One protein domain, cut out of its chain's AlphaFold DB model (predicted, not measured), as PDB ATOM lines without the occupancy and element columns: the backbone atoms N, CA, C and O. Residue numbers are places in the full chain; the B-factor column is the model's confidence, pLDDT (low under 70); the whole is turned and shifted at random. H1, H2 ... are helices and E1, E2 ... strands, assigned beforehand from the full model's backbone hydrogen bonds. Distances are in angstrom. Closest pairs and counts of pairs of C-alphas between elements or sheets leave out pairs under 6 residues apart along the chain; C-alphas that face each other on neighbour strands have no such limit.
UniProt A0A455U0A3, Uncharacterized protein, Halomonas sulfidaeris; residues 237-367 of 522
ATOM      1  N   LEU A 237      21.603  44.486 -66.914       92.12
ATOM      2  CA  LEU A 237      21.679  45.867 -66.431       92.12
ATOM      3  C   LEU A 237      20.294  46.509 -66.314       92.12
ATOM      4  O   LEU A 237      20.005  47.169 -65.316       92.12
ATOM      5  N   ASN A 238      19.410  46.269 -67.284       91.62
ATOM      6  CA  ASN A 238      18.044  46.784 -67.241       91.62
ATOM      7  C   ASN A 238      17.189  46.084 -66.180       91.62
ATOM      8  O   ASN A 238      16.412  46.750 -65.499       91.62
ATOM      9  N   ALA A 239      17.366  44.777 -65.963       91.31
ATOM     10  CA  ALA A 239      16.701  44.064 -64.874       91.31
ATOM     11  C   ALA A 239      17.169  44.565 -63.494       91.31
ATOM     12  O   ALA A 239      16.348  44.788 -62.600       91.31
ATOM     13  N   GLU A 240      18.475  44.796 -63.324       92.75
ATOM     14  CA  GLU A 240      19.040  45.398 -62.114       92.75
ATOM     15  C   GLU A 240      18.490  46.807 -61.889       92.75
ATOM     16  O   GLU A 240      18.069  47.127 -60.778       92.75
ATOM     17  N   GLN A 241      18.461  47.642 -62.930       92.56
ATOM     18  CA  GLN A 241      17.960  49.009 -62.847       92.56
ATOM     19  C   GLN A 241      16.468  49.048 -62.510       92.56
ATOM     20  O   GLN A 241      16.073  49.764 -61.589       92.56
ATOM     21  N   ALA A 242      15.651  48.236 -63.187       91.31
ATOM     22  CA  ALA A 242      14.230  48.100 -62.892       91.31
ATOM     23  C   ALA A 242      14.013  47.724 -61.419       91.31
ATOM     24  O   ALA A 242      13.223  48.363 -60.721       91.31
ATOM     25  N   MET A 243      14.771  46.750 -60.907       91.75
ATOM     26  CA  MET A 243      14.682  46.350 -59.503       91.75
ATOM     27  C   MET A 243      15.153  47.456 -58.547       91.75
ATOM     28  O   MET A 243      14.474  47.725 -57.559       91.75
ATOM     29  N   ARG A 244      16.266  48.149 -58.837       92.25
ATOM     30  CA  ARG A 244      16.749  49.284 -58.021       92.25
ATOM     31  C   ARG A 244      15.698  50.384 -57.909       92.25
ATOM     32  O   ARG A 244      15.489  50.898 -56.814       92.25
ATOM     33  N   VAL A 245      15.012  50.712 -59.006       92.19
ATOM     34  CA  VAL A 245      13.930  51.707 -59.001       92.19
ATOM     35  C   VAL A 245      12.785  51.262 -58.089       92.19
ATOM     36  O   VAL A 245      12.333  52.059 -57.267       92.19
ATOM     37  N   ARG A 246      12.352  49.992 -58.155       91.56
ATOM     38  CA  ARG A 246      11.287  49.473 -57.270       91.56
ATOM     39  C   ARG A 246      11.700  49.452 -55.804       91.56
ATOM     40  O   ARG A 246      10.929  49.890 -54.953       91.56
ATOM     41  N   LEU A 247      12.924  49.017 -55.509       91.38
ATOM     42  CA  LEU A 247      13.470  49.053 -54.153       91.38
ATOM     43  C   LEU A 247      13.529  50.481 -53.613       91.38
ATOM     44  O   LEU A 247      13.107  50.717 -52.488       91.38
ATOM     45  N   HIS A 248      13.986  51.442 -54.418       92.00
ATOM     46  CA  HIS A 248      14.053  52.840 -54.008       92.00
ATOM     47  C   HIS A 248      12.659  53.435 -53.762       92.00
ATOM     48  O   HIS A 248      12.461  54.134 -52.775       92.00
ATOM     49  N   GLN A 249      11.666  53.123 -54.599       92.38
ATOM     50  CA  GLN A 249      10.280  53.560 -54.381       92.38
ATOM     51  C   GLN A 249       9.704  53.038 -53.059       92.38
ATOM     52  O   GLN A 249       9.041  53.790 -52.345       92.38
ATOM     53  N   MET A 250       9.993  51.782 -52.712       92.56
ATOM     54  CA  MET A 250       9.556  51.184 -51.447       92.56
ATOM     55  C   MET A 250      10.342  51.698 -50.250       92.56
ATOM     56  O   MET A 250       9.757  51.928 -49.196       92.56
ATOM     57  N   GLN A 251      11.632  51.973 -50.423       91.69
ATOM     58  CA  GLN A 251      12.446  52.625 -49.404       91.69
ATOM     59  C   GLN A 251      11.891  54.014 -49.073       91.69
ATOM     60  O   GLN A 251      11.695  54.326 -47.906       91.69
ATOM     61  N   ARG A 252      11.533  54.815 -50.085       91.31
ATOM     62  CA  ARG A 252      10.906  56.130 -49.869       91.31
ATOM     63  C   ARG A 252       9.545  56.029 -49.181       91.31
ATOM     64  O   ARG A 252       9.190  56.923 -48.420       91.31
ATOM     65  N   MET A 253       8.778  54.968 -49.442       90.62
ATOM     66  CA  MET A 253       7.538  54.705 -48.706       90.62
ATOM     67  C   MET A 253       7.840  54.412 -47.230       90.62
ATOM     68  O   MET A 253       7.240  55.034 -46.361       90.62
ATOM     69  N   ALA A 254       8.805  53.535 -46.944       89.38
ATOM     70  CA  ALA A 254       9.223  53.217 -45.578       89.38
ATOM     71  C   ALA A 254       9.737  54.458 -44.819       89.38
ATOM     72  O   ALA A 254       9.298  54.708 -43.703       89.38
ATOM     73  N   GLU A 255      10.579  55.281 -45.450       88.81
ATOM     74  CA  GLU A 255      11.091  56.540 -44.881       88.81
ATOM     75  C   GLU A 255       9.963  57.530 -44.557       88.81
ATOM     76  O   GLU A 255       9.983  58.183 -43.516       88.81
ATOM     77  N   ARG A 256       8.946  57.629 -45.424       87.88
ATOM     78  CA  ARG A 256       7.766  58.470 -45.171       87.88
ATOM     79  C   ARG A 256       6.937  57.970 -43.991       87.88
ATOM     80  O   ARG A 256       6.462  58.789 -43.210       87.88
ATOM     81  N   LEU A 257       6.754  56.654 -43.873       85.38
ATOM     82  CA  LEU A 257       6.047  56.045 -42.742       85.38
ATOM     83  C   LEU A 257       6.800  56.282 -41.430       85.38
ATOM     84  O   LEU A 257       6.187  56.607 -40.417       85.38
ATOM     85  N   GLU A 258       8.127  56.178 -41.470       84.12
ATOM     86  CA  GLU A 258       8.994  56.434 -40.325       84.12
ATOM     87  C   GLU A 258       8.949  57.902 -39.884       84.12
ATOM     88  O   GLU A 258       8.779  58.186 -38.696       84.12
ATOM     89  N   ALA A 259       9.021  58.839 -40.836       83.88
ATOM     90  CA  ALA A 259       8.938  60.274 -40.568       83.88
ATOM     91  C   ALA A 259       7.592  60.695 -39.957       83.88
ATOM     92  O   ALA A 259       7.521  61.696 -39.245       83.88
ATOM     93  N   ALA A 260       6.528  59.936 -40.219       79.62
ATOM     94  CA  ALA A 260       5.204  60.199 -39.677       79.62
ATOM     95  C   ALA A 260       5.006  59.676 -38.237       79.62
ATOM     96  O   ALA A 260       3.938  59.859 -37.660       79.62
ATOM     97  N   GLY A 261       6.024  59.050 -37.632       67.00
ATOM     98  CA  GLY A 261       6.076  58.809 -36.185       67.00
ATOM     99  C   GLY A 261       5.113  57.749 -35.639       67.00
ATOM    100  O   GLY A 261       4.930  57.670 -34.429       67.00
ATOM    101  N   GLY A 262       4.516  56.914 -36.495       63.78
ATOM    102  CA  GLY A 262       3.650  55.802 -36.080       63.78
ATOM    103  C   GLY A 262       2.194  56.165 -35.760       63.78
ATOM    104  O   GLY A 262       1.410  55.251 -35.527       63.78
ATOM    105  N   ASP A 263       1.818  57.446 -35.816       65.19
ATOM    106  CA  ASP A 263       0.454  57.937 -35.536       65.19
ATOM    107  C   ASP A 263      -0.282  58.343 -36.830       65.19
ATOM    108  O   ASP A 263      -0.958  59.367 -36.922       65.19
ATOM    109  N   VAL A 264      -0.080  57.561 -37.898       68.50
ATOM    110  CA  VAL A 264      -0.734  57.806 -39.191       68.50
ATOM    111  C   VAL A 264      -2.095  57.139 -39.199       68.50
ATOM    112  O   VAL A 264      -2.202  55.922 -39.041       68.50
ATOM    113  N   GLU A 265      -3.134  57.928 -39.463       80.81
ATOM    114  CA  GLU A 265      -4.484  57.414 -39.652       80.81
ATOM    115  C   GLU A 265      -4.493  56.321 -40.734       80.81
ATOM    116  O   GLU A 265      -4.009  56.506 -41.855       80.81
ATOM    117  N   THR A 266      -5.066  55.161 -40.409       79.00
ATOM    118  CA  THR A 266      -5.089  53.989 -41.298       79.00
ATOM    119  C   THR A 266      -5.725  54.290 -42.656       79.00
ATOM    120  O   THR A 266      -5.303  53.723 -43.664       79.00
ATOM    121  N   ALA A 267      -6.675  55.225 -42.717       83.00
ATOM    122  CA  ALA A 267      -7.274  55.697 -43.962       83.00
ATOM    123  C   ALA A 267      -6.242  56.328 -44.919       83.00
ATOM    124  O   ALA A 267      -6.258  56.038 -46.116       83.00
ATOM    125  N   LEU A 268      -5.302  57.129 -44.403       84.75
ATOM    126  CA  LEU A 268      -4.239  57.748 -45.203       84.75
ATOM    127  C   LEU A 268      -3.237  56.705 -45.714       84.75
ATOM    128  O   LEU A 268      -2.811  56.784 -46.867       84.75
ATOM    129  N   LEU A 269      -2.915  55.695 -44.898       85.12
ATOM    130  CA  LEU A 269      -2.053  54.574 -45.299       85.12
ATOM    131  C   LEU A 269      -2.657  53.777 -46.459       85.12
ATOM    132  O   LEU A 269      -1.956  53.433 -47.413       85.12
ATOM    133  N   VAL A 270      -3.966  53.506 -46.399       88.62
ATOM    134  CA  VAL A 270      -4.688  52.814 -47.475       88.62
ATOM    135  C   VAL A 270      -4.636  53.624 -48.771       88.62
ATOM    136  O   VAL A 270      -4.319  53.057 -49.816       88.62
ATOM    137  N   ILE A 271      -4.900  54.935 -48.717       89.69
ATOM    138  CA  ILE A 271      -4.865  55.810 -49.901       89.69
ATOM    139  C   ILE A 271      -3.461  55.839 -50.518       89.69
ATOM    140  O   ILE A 271      -3.312  55.645 -51.726       89.69
ATOM    141  N   ASP A 272      -2.422  56.022 -49.702       89.81
ATOM    142  CA  ASP A 272      -1.039  56.055 -50.181       89.81
ATOM    143  C   ASP A 272      -0.645  54.734 -50.856       89.81
ATOM    144  O   ASP A 272      -0.168  54.715 -51.992       89.81
ATOM    145  N   ALA A 273      -0.935  53.601 -50.218       91.12
ATOM    146  CA  ALA A 273      -0.648  52.288 -50.782       91.12
ATOM    147  C   ALA A 273      -1.421  52.002 -52.072       91.12
ATOM    148  O   ALA A 273      -0.881  51.377 -52.984       91.12
ATOM    149  N   GLN A 274      -2.666  52.475 -52.176       92.56
ATOM    150  CA  GLN A 274      -3.445  52.378 -53.407       92.56
ATOM    151  C   GLN A 274      -2.804  53.163 -54.553       92.56
ATOM    152  O   GLN A 274      -2.843  52.686 -55.686       92.56
ATOM    153  N   HIS A 275      -2.169  54.311 -54.290       92.69
ATOM    154  CA  HIS A 275      -1.406  55.029 -55.314       92.69
ATOM    155  C   HIS A 275      -0.207  54.214 -55.806       92.69
ATOM    156  O   HIS A 275      -0.069  54.021 -57.013       92.69
ATOM    157  N   TYR A 276       0.594  53.640 -54.901       93.19
ATOM    158  CA  TYR A 276       1.696  52.753 -55.295       93.19
ATOM    159  C   TYR A 276       1.202  51.530 -56.074       93.19
ATOM    160  O   TYR A 276       1.758  51.201 -57.118       93.19
ATOM    161  N   LEU A 277       0.136  50.870 -55.611       93.38
ATOM    162  CA  LEU A 277      -0.459  49.736 -56.317       93.38
ATOM    163  C   LEU A 277      -0.986  50.162 -57.690       93.38
ATOM    164  O   LEU A 277      -0.779  49.460 -58.671       93.38
ATOM    165  N   ARG A 278      -1.635  51.314 -57.826       92.75
ATOM    166  CA  ARG A 278      -2.104  51.785 -59.132       92.75
ATOM    167  C   ARG A 278      -0.942  52.025 -60.099       92.75
ATOM    168  O   ARG A 278      -1.029  51.603 -61.249       92.75
ATOM    169  N   ASP A 279       0.131  52.647 -59.625       91.94
ATOM    170  CA  ASP A 279       1.227  53.119 -60.472       91.94
ATOM    171  C   ASP A 279       2.306  52.036 -60.712       91.94
ATOM    172  O   ASP A 279       3.117  52.146 -61.633       91.94
ATOM    173  N   MET A 280       2.307  50.952 -59.924       92.81
ATOM    174  CA  MET A 280       3.223  49.810 -60.045       92.81
ATOM    175  C   MET A 280       2.439  48.501 -60.268       92.81
ATOM    176  O   MET A 280       2.105  47.812 -59.303       92.81
ATOM    177  N   PRO A 281       2.167  48.095 -61.527       91.56
ATOM    178  CA  PRO A 281       1.420  46.868 -61.849       91.56
ATOM    179  C   PRO A 281       1.976  45.592 -61.193       91.56
ATOM    180  O   PRO A 281       1.224  44.759 -60.676       91.56
ATOM    181  N   SER A 282       3.308  45.496 -61.126       93.00
ATOM    182  CA  SER A 282       4.030  44.383 -60.507       93.00
ATOM    183  C   SER A 282       3.902  44.322 -58.984       93.00
ATOM    184  O   SER A 282       4.137  43.260 -58.413       93.00
ATOM    185  N   LEU A 283       3.521  45.414 -58.312       95.06
ATOM    186  CA  LEU A 283       3.233  45.418 -56.880       95.06
ATOM    187  C   LEU A 283       1.838  44.817 -56.647       95.06
ATOM    188  O   LEU A 283       0.836  45.262 -57.221       95.06
ATOM    189  N   LYS A 284       1.782  43.776 -55.814       94.81
ATOM    190  CA  LYS A 284       0.566  42.998 -55.535       94.81
ATOM    191  C   LYS A 284      -0.052  43.332 -54.189       94.81
ATOM    192  O   LYS A 284      -1.272  43.461 -54.100       94.81
ATOM    193  N   ALA A 285       0.781  43.489 -53.167       95.00
ATOM    194  CA  ALA A 285       0.348  43.803 -51.814       95.00
ATOM    195  C   ALA A 285       1.443  44.539 -51.043       95.00
ATOM    196  O   ALA A 285       2.629  44.345 -51.308       95.00
ATOM    197  N   VAL A 286       1.025  45.352 -50.078       94.56
ATOM    198  CA  VAL A 286       1.876  46.047 -49.113       94.56
ATOM    199  C   VAL A 286       1.278  45.839 -47.728       94.56
ATOM    200  O   VAL A 286       0.062  45.911 -47.556       94.56
ATOM    201  N   ALA A 287       2.117  45.566 -46.744       92.31
ATOM    202  CA  ALA A 287       1.737  45.405 -45.357       92.31
ATOM    203  C   ALA A 287       2.786  46.032 -44.443       92.31
ATOM    204  O   ALA A 287       3.976  46.032 -44.746       92.31
ATOM    205  N   LEU A 288       2.332  46.535 -43.306       90.00
ATOM    206  CA  LEU A 288       3.186  46.944 -42.205       90.00
ATOM    207  C   LEU A 288       3.091  45.861 -41.134       90.00
ATOM    208  O   LEU A 288       1.988  45.524 -40.697       90.00
ATOM    209  N   ILE A 289       4.229  45.293 -40.754       89.44
ATOM    210  CA  ILE A 289       4.316  44.235 -39.748       89.44
ATOM    211  C   ILE A 289       5.082  44.727 -38.522       89.44
ATOM    212  O   ILE A 289       5.992  45.547 -38.644       89.44
ATOM    213  N   ASN A 290       4.704  44.241 -37.342       86.81
ATOM    214  CA  ASN A 290       5.439  44.479 -36.099       86.81
ATOM    215  C   ASN A 290       6.519  43.402 -35.862       86.81
ATOM    216  O   ASN A 290       6.623  42.435 -36.619       86.81
ATOM    217  N   GLU A 291       7.287  43.535 -34.777       82.19
ATOM    218  CA  GLU A 291       8.318  42.559 -34.375       82.19
ATOM    219  C   GLU A 291       7.762  41.144 -34.136       82.19
ATOM    220  O   GLU A 291       8.469  40.155 -34.321       82.19
ATOM    221  N   ALA A 292       6.478  41.026 -33.784       81.81
ATOM    222  CA  ALA A 292       5.791  39.748 -33.609       81.81
ATOM    223  C   ALA A 292       5.304  39.127 -34.937       81.81
ATOM    224  O   ALA A 292       4.523  38.175 -34.913       81.81
ATOM    225  N   ASN A 293       5.731  39.657 -36.094       83.62
ATOM    226  CA  ASN A 293       5.263  39.283 -37.435       83.62
ATOM    227  C   ASN A 293       3.738  39.409 -37.621       83.62
ATOM    228  O   ASN A 293       3.153  38.767 -38.493       83.62
ATOM    229  N   GLN A 294       3.071  40.246 -36.826       85.19
ATOM    230  CA  GLN A 294       1.650  40.535 -36.983       85.19
ATOM    231  C   GLN A 294       1.472  41.718 -37.930       85.19
ATOM    232  O   GLN A 294       2.140  42.745 -37.802       85.19
ATOM    233  N   SER A 295       0.548  41.580 -38.881       86.12
ATOM    234  CA  SER A 295       0.179  42.662 -39.791       86.12
ATOM    235  C   SER A 295      -0.636  43.716 -39.039       86.12
ATOM    236  O   SER A 295      -1.767  43.459 -38.639       86.12
ATOM    237  N   LEU A 296      -0.052  44.902 -38.859       86.06
ATOM    238  CA  LEU A 296      -0.718  46.084 -38.302       86.06
ATOM    239  C   LEU A 296      -1.690  46.690 -39.317       86.06
ATOM    240  O   LEU A 296      -2.772  47.160 -38.977       86.06
ATOM    241  N   TRP A 297      -1.289  46.664 -40.585       88.38
ATOM    242  CA  TRP A 297      -2.068  47.138 -41.715       88.38
ATOM    243  C   TRP A 297      -1.636  46.378 -42.971       88.38
ATOM    244  O   TRP A 297      -0.474  45.985 -43.101       88.38
ATOM    245  N   SER A 298      -2.566  46.149 -43.897       90.94
ATOM    246  CA  SER A 298      -2.261  45.595 -45.215       90.94
ATOM    247  C   SER A 298      -3.237  46.101 -46.268       90.94
ATOM    248  O   SER A 298      -4.431  46.241 -46.013       90.94
ATOM    249  N   THR A 299      -2.722  46.369 -47.463       93.25
ATOM    250  CA  THR A 299      -3.495  46.735 -48.651       93.25
ATOM    251  C   THR A 299      -2.980  45.924 -49.831       93.25
ATOM    252  O   THR A 299      -1.774  45.835 -50.062       93.25
ATOM    253  N   ALA A 300      -3.887  45.326 -50.596       94.00
ATOM    254  CA  ALA A 300      -3.549  44.530 -51.768       94.00
ATOM    255  C   ALA A 300      -4.399  44.921 -52.972       94.00
ATOM    256  O   ALA A 300      -5.489  45.472 -52.829       94.00
ATOM    257  N   ARG A 301      -3.912  44.596 -54.173       90.94
ATOM    258  CA  ARG A 301      -4.655  44.815 -55.421       90.94
ATOM    259  C   ARG A 301      -5.894  43.924 -55.515       90.94
ATOM    260  O   ARG A 301      -6.911  44.341 -56.055       90.94
ATOM    261  N   MET A 302      -5.785  42.688 -55.036       91.50
ATOM    262  CA  MET A 302      -6.856  41.696 -55.054       91.50
ATOM    263  C   MET A 302      -6.955  41.024 -53.689       91.50
ATOM    264  O   MET A 302      -5.948  40.846 -53.004       91.50
ATOM    265  N   VAL A 303      -8.160  40.578 -53.337       89.88
ATOM    266  CA  VAL A 303      -8.415  39.837 -52.090       89.88
ATOM    267  C   VAL A 303      -7.567  38.559 -52.020       89.88
ATOM    268  O   VAL A 303      -7.056  38.211 -50.959       89.88
ATOM    269  N   SER A 304      -7.341  37.900 -53.163       91.12
ATOM    270  CA  SER A 304      -6.470  36.724 -53.270       91.12
ATOM    271  C   SER A 304      -5.014  37.017 -52.900       91.12
ATOM    272  O   SER A 304      -4.384  36.202 -52.234       91.12
ATOM    273  N   GLU A 305      -4.482  38.184 -53.274       91.00
ATOM    274  CA  GLU A 305      -3.106  38.580 -52.947       91.00
ATOM    275  C   GLU A 305      -2.947  38.908 -51.463       91.00
ATOM    276  O   GLU A 305      -1.918  38.599 -50.863       91.00
ATOM    277  N   GLN A 306      -3.985  39.478 -50.846       91.31
ATOM    278  CA  GLN A 306      -3.995  39.719 -49.405       91.31
ATOM    279  C   GLN A 306      -4.026  38.406 -48.618       91.31
ATOM    280  O   GLN A 306      -3.231  38.227 -47.696       91.31
ATOM    281  N   ALA A 307      -4.898  37.473 -49.012       91.00
ATOM    282  CA  ALA A 307      -4.971  36.145 -48.409       91.00
ATOM    283  C   ALA A 307      -3.650  35.377 -48.573       91.00
ATOM    284  O   ALA A 307      -3.149  34.795 -47.610       91.00
ATOM    285  N   TRP A 308      -3.048  35.437 -49.764       91.81
ATOM    286  CA  TRP A 308      -1.751  34.820 -50.032       91.81
ATOM    287  C   TRP A 308      -0.651  35.407 -49.141       91.81
ATOM    288  O   TRP A 308       0.088  34.646 -48.521       91.81
ATOM    289  N   LEU A 309      -0.561  36.737 -49.009       91.19
ATOM    290  CA  LEU A 309       0.446  37.385 -48.162       91.19
ATOM    291  C   LEU A 309       0.314  36.962 -46.691       91.19
ATOM    292  O   LEU A 309       1.312  36.587 -46.077       91.19
ATOM    293  N   GLN A 310      -0.907  36.960 -46.147       90.38
ATOM    294  CA  GLN A 310      -1.173  36.510 -44.774       90.38
ATOM    295  C   GLN A 310      -0.753  35.048 -44.570       90.38
ATOM    296  O   GLN A 310      -0.077  34.723 -43.595       90.38
ATOM    297  N   GLN A 311      -1.069  34.174 -45.531       91.00
ATOM    298  CA  GLN A 311      -0.642  32.777 -45.492       91.00
ATOM    299  C   GLN A 311       0.887  32.651 -45.501       91.00
ATOM    300  O   GLN A 311       1.431  31.860 -44.732       91.00
ATOM    301  N   GLN A 312       1.600  33.429 -46.324       91.19
ATOM    302  CA  GLN A 312       3.063  33.360 -46.364       91.19
ATOM    303  C   GLN A 312       3.698  33.814 -45.048       91.19
ATOM    304  O   GLN A 312       4.595  33.131 -44.572       91.19
ATOM    305  N   ILE A 313       3.228  34.900 -44.422       89.88
ATOM    306  CA  ILE A 313       3.806  35.412 -43.161       89.88
ATOM    307  C   ILE A 313       3.791  34.342 -42.056       89.88
ATOM    308  O   ILE A 313       4.748  34.235 -41.291       89.88
ATOM    309  N   THR A 314       2.750  33.504 -42.013       89.31
ATOM    310  CA  THR A 314       2.630  32.418 -41.020       89.31
ATOM    311  C   THR A 314       3.563  31.228 -41.260       89.31
ATOM    312  O   THR A 314       3.715  30.383 -40.378       89.31
ATOM    313  N   LYS A 315       4.206  31.123 -42.431       91.38
ATOM    314  CA  LYS A 315       5.094  29.993 -42.722       91.38
ATOM    315  C   LYS A 315       6.419  30.119 -41.966       91.38
ATOM    316  O   LYS A 315       7.018  31.195 -41.994       91.38
ATOM    317  N   PRO A 316       6.968  29.008 -41.428       89.94
ATOM    318  CA  PRO A 316       8.217  29.027 -40.663       89.94
ATOM    319  C   PRO A 316       9.373  29.700 -41.408       89.94
ATOM    320  O   PRO A 316       9.987  30.620 -40.886       89.94
ATOM    321  N   ARG A 317       9.589  29.344 -42.683       91.12
ATOM    322  CA  ARG A 317      10.662  29.910 -43.522       91.12
ATOM    323  C   ARG A 317      10.574  31.434 -43.672       91.12
ATOM    324  O   ARG A 317      11.596  32.113 -43.690       91.12
ATOM    325  N   VAL A 318       9.362  31.963 -43.834       91.25
ATOM    326  CA  VAL A 318       9.119  33.404 -44.007       91.25
ATOM    327  C   VAL A 318       9.291  34.115 -42.670       91.25
ATOM    328  O   VAL A 318       9.951  35.149 -42.613       91.25
ATOM    329  N   SER A 319       8.742  33.545 -41.596       89.00
ATOM    330  CA  SER A 319       8.829  34.102 -40.248       89.00
ATOM    331  C   SER A 319      10.268  34.139 -39.723       89.00
ATOM    332  O   SER A 319      10.705  35.179 -39.232       89.00
ATOM    333  N   GLU A 320      11.033  33.057 -39.908       88.81
ATOM    334  CA  GLU A 320      12.464  33.000 -39.594       88.81
ATOM    335  C   GLU A 320      13.232  34.057 -40.374       88.81
ATOM    336  O   GLU A 320      14.007  34.806 -39.789       88.81
ATOM    337  N   TRP A 321      12.980  34.165 -41.685       90.19
ATOM    338  CA  TRP A 321      13.587  35.204 -42.505       90.19
ATOM    339  C   TRP A 321      13.295  36.579 -41.904       90.19
ATOM    340  O   TRP A 321      14.251  37.280 -41.563       90.19
ATOM    341  N   LEU A 322      12.024  36.969 -41.730       88.75
ATOM    342  CA  LEU A 322      11.591  38.264 -41.166       88.75
ATOM    343  C   LEU A 322      12.226  38.581 -39.802       88.75
ATOM    344  O   LEU A 322      12.586  39.734 -39.559       88.75
ATOM    345  N   GLY A 323      12.435  37.560 -38.967       83.81
ATOM    346  CA  GLY A 323      13.060  37.678 -37.650       83.81
ATOM    347  C   GLY A 323      14.550  38.033 -37.660       83.81
ATOM    348  O   GLY A 323      15.074  38.411 -36.618       83.81
ATOM    349  N   PHE A 324      15.246  37.957 -38.802       81.75
ATOM    350  CA  PHE A 324      16.638  38.412 -38.922       81.75
ATOM    351  C   PHE A 324      16.717  39.917 -39.240       81.75
ATOM    352  O   PHE A 324      16.472  40.296 -40.394       81.75
ATOM    353  N   PRO A 325      17.123  40.778 -38.284       69.12
ATOM    354  CA  PRO A 325      17.207  42.214 -38.499       69.12
ATOM    355  C   PRO A 325      18.418  42.540 -39.378       69.12
ATOM    356  O   PRO A 325      19.570  42.506 -38.953       69.12
ATOM    357  N   LEU A 326      18.156  42.863 -40.640       69.31
ATOM    358  CA  LEU A 326      19.150  43.415 -41.552       69.31
ATOM    359  C   LEU A 326      18.735  44.850 -41.853       69.31
ATOM    360  O   LEU A 326      17.648  45.056 -42.377       69.31
ATOM    361  N   GLY A 327      19.599  45.829 -41.568       75.50
ATOM    362  CA  GLY A 327      19.358  47.262 -41.813       75.50
ATOM    363  C   GLY A 327      19.327  47.664 -43.295       75.50
ATOM    364  O   GLY A 327      19.779  48.747 -43.646       75.50
ATOM    365  N   ARG A 328      18.891  46.769 -44.189       83.12
ATOM    366  CA  ARG A 328      18.846  46.981 -45.639       83.12
ATOM    367  C   ARG A 328      17.667  46.238 -46.280       83.12
ATOM    368  O   ARG A 328      17.342  45.140 -45.819       83.12
ATOM    369  N   PRO A 329      17.093  46.768 -47.377       86.94
ATOM    370  CA  PRO A 329      16.085  46.071 -48.168       86.94
ATOM    371  C   PRO A 329      16.570  44.702 -48.636       86.94
ATOM    372  O   PRO A 329      17.713  44.547 -49.077       86.94
ATOM    373  N   ARG A 330      15.690  43.705 -48.577       88.56
ATOM    374  CA  ARG A 330      16.016  42.337 -48.993       88.56
ATOM    375  C   ARG A 330      14.803  41.623 -49.564       88.56
ATOM    376  O   ARG A 330      13.674  41.821 -49.119       88.56
ATOM    377  N   LEU A 331      15.076  40.775 -50.543       90.31
ATOM    378  CA  LEU A 331      14.084  40.019 -51.282       90.31
ATOM    379  C   LEU A 331      14.171  38.545 -50.905       90.31
ATOM    380  O   LEU A 331      15.259  38.012 -50.686       90.31
ATOM    381  N   MET A 332      13.032  37.865 -50.890       90.25
ATOM    382  CA  MET A 332      13.004  36.413 -50.820       90.25
ATOM    383  C   MET A 332      11.880  35.805 -51.645       90.25
ATOM    384  O   MET A 332      10.841  36.415 -51.887       90.25
ATOM    385  N   VAL A 333      12.090  34.554 -52.033       88.94
ATOM    386  CA  VAL A 333      11.121  33.752 -52.774       88.94
ATOM    387  C   VAL A 333      10.466  32.794 -51.781       88.94
ATOM    388  O   VAL A 333      11.164  31.917 -51.265       88.94
ATOM    389  N   PRO A 334       9.174  32.963 -51.459       84.31
ATOM    390  CA  PRO A 334       8.528  32.146 -50.436       84.31
ATOM    391  C   PRO A 334       8.231  30.714 -50.906       84.31
ATOM    392  O   PRO A 334       8.333  29.784 -50.109       84.31
ATOM    393  N   GLU A 335       7.900  30.522 -52.188       79.88
ATOM    394  CA  GLU A 335       7.505  29.230 -52.768       79.88
ATOM    395  C   GLU A 335       8.239  28.950 -54.083       79.88
ATOM    396  O   GLU A 335       8.393  29.833 -54.926       79.88
ATOM    397  N   GLU A 336       8.641  27.696 -54.295       76.81
ATOM    398  CA  GLU A 336       9.249  27.259 -55.560       76.81
ATOM    399  C   GLU A 336       8.216  27.021 -56.670       76.81
ATOM    400  O   GLU A 336       8.565  27.014 -57.851       76.81
ATOM    401  N   GLU A 337       6.948  26.808 -56.317       79.25
ATOM    402  CA  GLU A 337       5.834  26.604 -57.256       79.25
ATOM    403  C   GLU A 337       5.424  27.897 -57.961       79.25
ATOM    404  O   GLU A 337       5.035  27.862 -59.125       79.25
ATOM    405  N   GLN A 338       5.591  29.042 -57.292       82.56
ATOM    406  CA  GLN A 338       5.293  30.367 -57.831       82.56
ATOM    407  C   GLN A 338       6.567  31.219 -57.896       82.56
ATOM    408  O   GLN A 338       6.681  32.232 -57.199       82.56
ATOM    409  N   PRO A 339       7.543  30.851 -58.748       82.19
ATOM    410  CA  PRO A 339       8.851  31.493 -58.768       82.19
ATOM    411  C   PRO A 339       8.779  32.958 -59.231       82.19
ATOM    412  O   PRO A 339       9.724  33.711 -59.029       82.19
ATOM    413  N   GLN A 340       7.672  33.422 -59.806       88.31
ATOM    414  CA  GLN A 340       7.485  34.838 -60.134       88.31
ATOM    415  C   GLN A 340       7.211  35.734 -58.914       88.31
ATOM    416  O   GLN A 340       7.550  36.917 -58.956       88.31
ATOM    417  N   ARG A 341       6.658  35.195 -57.815       90.25
ATOM    418  CA  ARG A 341       6.293  35.982 -56.629       90.25
ATOM    419  C   ARG A 341       7.470  36.137 -55.680       90.25
ATOM    420  O   ARG A 341       8.143  35.165 -55.340       90.25
ATOM    421  N   VAL A 342       7.706  37.364 -55.230       92.19
ATOM    422  CA  VAL A 342       8.807  37.700 -54.324       92.19
ATOM    423  C   VAL A 342       8.323  38.639 -53.231       92.19
ATOM    424  O   VAL A 342       7.566  39.574 -53.487       92.19
ATOM    425  N   LEU A 343       8.775  38.378 -52.009       93.44
ATOM    426  CA  LEU A 343       8.562  39.234 -50.853       93.44
ATOM    427  C   LEU A 343       9.753  40.172 -50.688       93.44
ATOM    428  O   LEU A 343      10.901  39.733 -50.728       93.44
ATOM    429  N   LEU A 344       9.475  41.449 -50.478       93.25
ATOM    430  CA  LEU A 344      10.427  42.492 -50.129       93.25
ATOM    431  C   LEU A 344      10.156  42.921 -48.693       93.25
ATOM    432  O   LEU A 344       9.033  43.310 -48.401       93.25
ATOM    433  N   THR A 345      11.170  42.908 -47.832       92.00
ATOM    434  CA  THR A 345      11.085  43.587 -46.532       92.00
ATOM    435  C   THR A 345      12.049  44.764 -46.474       92.00
ATOM    436  O   THR A 345      13.174  44.684 -46.990       92.00
ATOM    437  N   ILE A 346      11.588  45.848 -45.857       90.81
ATOM    438  CA  ILE A 346      12.352  47.053 -45.553       90.81
ATOM    439  C   ILE A 346      12.138  47.379 -44.070       90.81
ATOM    440  O   ILE A 346      10.995  47.605 -43.666       90.81
ATOM    441  N   PRO A 347      13.197  47.400 -43.244       86.50
ATOM    442  CA  PRO A 347      13.066  47.779 -41.843       86.50
ATOM    443  C   PRO A 347      12.750  49.276 -41.720       86.50
ATOM    444  O   PRO A 347      13.283  50.084 -42.481       86.50
ATOM    445  N   THR A 348      11.923  49.640 -40.742       81.00
ATOM    446  CA  THR A 348      11.745  51.034 -40.295       81.00
ATOM    447  C   THR A 348      12.480  51.211 -38.966       81.00
ATOM    448  O   THR A 348      12.402  50.330 -38.106       81.00
ATOM    449  N   LEU A 349      13.245  52.293 -38.790       68.75
ATOM    450  CA  LEU A 349      14.158  52.419 -37.641       68.75
ATOM    451  C   LEU A 349      13.443  52.779 -36.330       68.75
ATOM    452  O   LEU A 349      13.931  52.421 -35.260       68.75
ATOM    453  N   SER A 350      12.295  53.457 -36.394       65.00
ATOM    454  CA  SER A 350      11.716  54.108 -35.210       65.00
ATOM    455  C   SER A 350      10.908  53.192 -34.281       65.00
ATOM    456  O   SER A 350      10.850  53.482 -33.093       65.00
ATOM    457  N   ASN A 351      10.308  52.096 -34.773       66.88
ATOM    458  CA  ASN A 351       9.286  51.337 -34.017       66.88
ATOM    459  C   ASN A 351       9.408  49.799 -34.092       66.88
ATOM    460  O   ASN A 351       8.435  49.100 -33.807       66.88
ATOM    461  N   GLY A 352      10.537  49.246 -34.555       76.50
ATOM    462  CA  GLY A 352      10.667  47.790 -34.767       76.50
ATOM    463  C   GLY A 352       9.707  47.231 -35.834       76.50
ATOM    464  O   GLY A 352       9.531  46.022 -35.976       76.50
ATOM    465  N   GLN A 353       9.060  48.114 -36.597       85.69
ATOM    466  CA  GLN A 353       8.141  47.756 -37.667       85.69
ATOM    467  C   GLN A 353       8.921  47.505 -38.958       85.69
ATOM    468  O   GLN A 353       9.993  48.073 -39.194       85.69
ATOM    469  N   GLN A 354       8.375  46.667 -39.829       88.81
ATOM    470  CA  GLN A 354       8.939  46.430 -41.153       88.81
ATOM    471  C   GLN A 354       7.852  46.591 -42.212       88.81
ATOM    472  O   GLN A 354       6.713  46.154 -42.036       88.81
ATOM    473  N   LEU A 355       8.210  47.221 -43.325       90.81
ATOM    474  CA  LEU A 355       7.374  47.287 -44.512       90.81
ATOM    475  C   LEU A 355       7.592  46.010 -45.321       90.81
ATOM    476  O   LEU A 355       8.696  45.754 -45.798       90.81
ATOM    477  N   LEU A 356       6.534  45.230 -45.500       93.12
ATOM    478  CA  LEU A 356       6.516  44.016 -46.300       93.12
ATOM    479  C   LEU A 356       5.731  44.263 -47.590       93.12
ATOM    480  O   LEU A 356       4.572  44.662 -47.554       93.12
ATOM    481  N   ALA A 357       6.330  43.989 -48.740       94.06
ATOM    482  CA  ALA A 357       5.692  44.131 -50.043       94.06
ATOM    483  C   ALA A 357       5.793  42.834 -50.852       94.06
ATOM    484  O   ALA A 357       6.784  42.113 -50.776       94.06
ATOM    485  N   THR A 358       4.768  42.541 -51.649       94.56
ATOM    486  CA  THR A 358       4.748  41.414 -52.590       94.56
ATOM    487  C   THR A 358       4.849  41.927 -54.016       94.56
ATOM    488  O   THR A 358       4.041  42.762 -54.430       94.56
ATOM    489  N   PHE A 359       5.792  41.380 -54.777       92.94
ATOM    490  CA  PHE A 359       6.008  41.685 -56.186       92.94
ATOM    491  C   PHE A 359       5.835  40.452 -57.067       92.94
ATOM    492  O   PHE A 359       6.271  39.359 -56.708       92.94
ATOM    493  N   ASP A 360       5.280  40.659 -58.257       92.44
ATOM    494  CA  ASP A 360       5.425  39.747 -59.387       92.44
ATOM    495  C   ASP A 360       6.592  40.220 -60.266       92.44
ATOM    496  O   ASP A 360       6.530  41.256 -60.936       92.44
ATOM    497  N   ILE A 361       7.696  39.474 -60.221       91.19
ATOM    498  CA  ILE A 361       8.921  39.798 -60.955       91.19
ATOM    499  C   ILE A 361       8.762  39.548 -62.459       91.19
ATOM    500  O   ILE A 361       9.369  40.265 -63.254       91.19
ATOM    501  N   ALA A 362       7.945  38.572 -62.867       90.81
ATOM    502  CA  ALA A 362       7.698  38.330 -64.284       90.81
ATOM    503  C   ALA A 362       6.940  39.516 -64.893       90.81
ATOM    504  O   ALA A 362       7.331  40.028 -65.941       90.81
ATOM    505  N   GLU A 363       5.926  40.031 -64.193       91.00
ATOM    506  CA  GLU A 363       5.194  41.223 -64.628       91.00
ATOM    507  C   GLU A 363       6.048  42.495 -64.585       91.00
ATOM    508  O   GLU A 363       5.952  43.331 -65.488       91.00
ATOM    509  N   LEU A 364       6.915  42.645 -63.573       91.38
ATOM    510  CA  LEU A 364       7.879  43.747 -63.525       91.38
ATOM    511  C   LEU A 364       8.729  43.758 -64.795       91.38
ATOM    512  O   LEU A 364       8.834  44.774 -65.474       91.38
ATOM    513  N   PHE A 365       9.316  42.616 -65.130       90.44
ATOM    514  CA  PHE A 365      10.222  42.516 -66.261       90.44
ATOM    515  C   PHE A 365       9.523  42.609 -67.607       90.44
ATOM    516  O   PHE A 365      10.035  43.281 -68.493       90.44
ATOM    517  N   ASN A 366       8.331  42.042 -67.749       88.31
ATOM    518  CA  ASN A 366       7.556  42.170 -68.978       88.31
ATOM    519  C   ASN A 366       7.227  43.639 -69.317       88.31
ATOM    520  O   ASN A 366       7.179  44.031 -70.484       88.31
ATOM    521  N   ASN A 367       7.029  44.476 -68.295       84.56
ATOM    522  CA  ASN A 367       6.733  45.893 -68.488       84.56
ATOM    523  C   ASN A 367       7.992  46.752 -68.690       84.56
ATOM    524  O   ASN A 367       7.965  47.654 -69.524       84.56
TER     525      ASN A 367
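This is residues 237 to 367 of the 522 residues of an uncharacterized protein of Halomonas sulfidaeris (UniProt A0A455U0A3). A twisted sheet of five strands forms the middle layer, with the long helix H1 and the shorter H2 side by side over one face and H3 over the other. H4 sits beyond H3 and only grazes the sheet, and H5 caps one end of the sheet beside the first turns of H1. The printed part has 131 residues with five named helices and five named strands, in the order H1 H2 E1 E2 H3 H4 E3 E4 E5 H5; the class is mixed. The sheet's order is E2 E1 E5 E4 E3, all antiparallel. The whole is compact and rounded, with a radius of gyration of the C-alphas of 13.8 A and spans of 38 by 31 by 29 A.

In the sheet, E1 is residues 283 to 289, 17.2 A long, and E2 residues 295 to 300. E3 is residues 330 to 332, E4 residues 341 to 347, 20.1 A, and E5 residues 354 to 360, 19.7 A. H1, residues 237 to 259, measures 32.2 A from C-alpha 237 at (21.679, 45.867, -66.431) to C-alpha 259 at (8.938, 60.274, -40.568). H2 is residues 266 to 279, 20.2 A, H3 residues 303 to 313, 15.8 A, and H4 residues 316 to 323. H5, residues 361 to 367, ends at C-alpha 367, (6.733, 45.893, -68.488).

E3, E4 and E5 form a meander, each strand the antiparallel neighbour of the one before. Within hydrogen-bond range are N 332 and O 343 of the hairpin E3 and E4, 2.8 A, and N 344 and O 357 of the hairpin E4 and E5, 2.8 A. E1 pairs with E5 through N 287 and O 356, 2.7 A, and the hairpin E1 and E2 through N 286 and O 299, 2.8 A. The helices make three layers with the sheet, H1 and H2 on one face and H3 on the opposite face. H1 has a height over the sheet of 9.5 A; its closest C-alphas to E5 are those of Ala 254 and Leu 355, 6.3 A. H2, at 8.8 A, is over E2 and E1 and runs along the strands, at 26 degrees to E1 on the local plane; the C-alphas of Val 270 and Thr 299 are the closest of H2 and E2, 6.3 A. H3, at 8.3 A, runs slantwise, at 47 degrees to E1 on the local plane; the closest C-alphas of E2 and H3 are those of Ala 300 and Gln 306, 5.4 A. H3 and H4 are close but not clearly touching, with the C-alphas of Ile 313 and Ser 319 closest at 6.0 A. H5 only grazes the sheet and only just touches H1, with 3 pairs of C-alphas within 8 A, made by residues 239 to 242 of H1 alone; Ala 239 and Phe 365 have the closest C-alphas, 6.8 A. In H1, H2, H3, H4 and H5 every O i to N i+4 pair is within hydrogen-bond range.

The two C-alphas farthest apart are those of Leu 237 and Asp 263, 39.4 A. The printed part has no cut and no long link. The mean pLDDT of the printed part is 87.6, and residues 261 to 264, 325 to 326 and 349 to 351 are under 70.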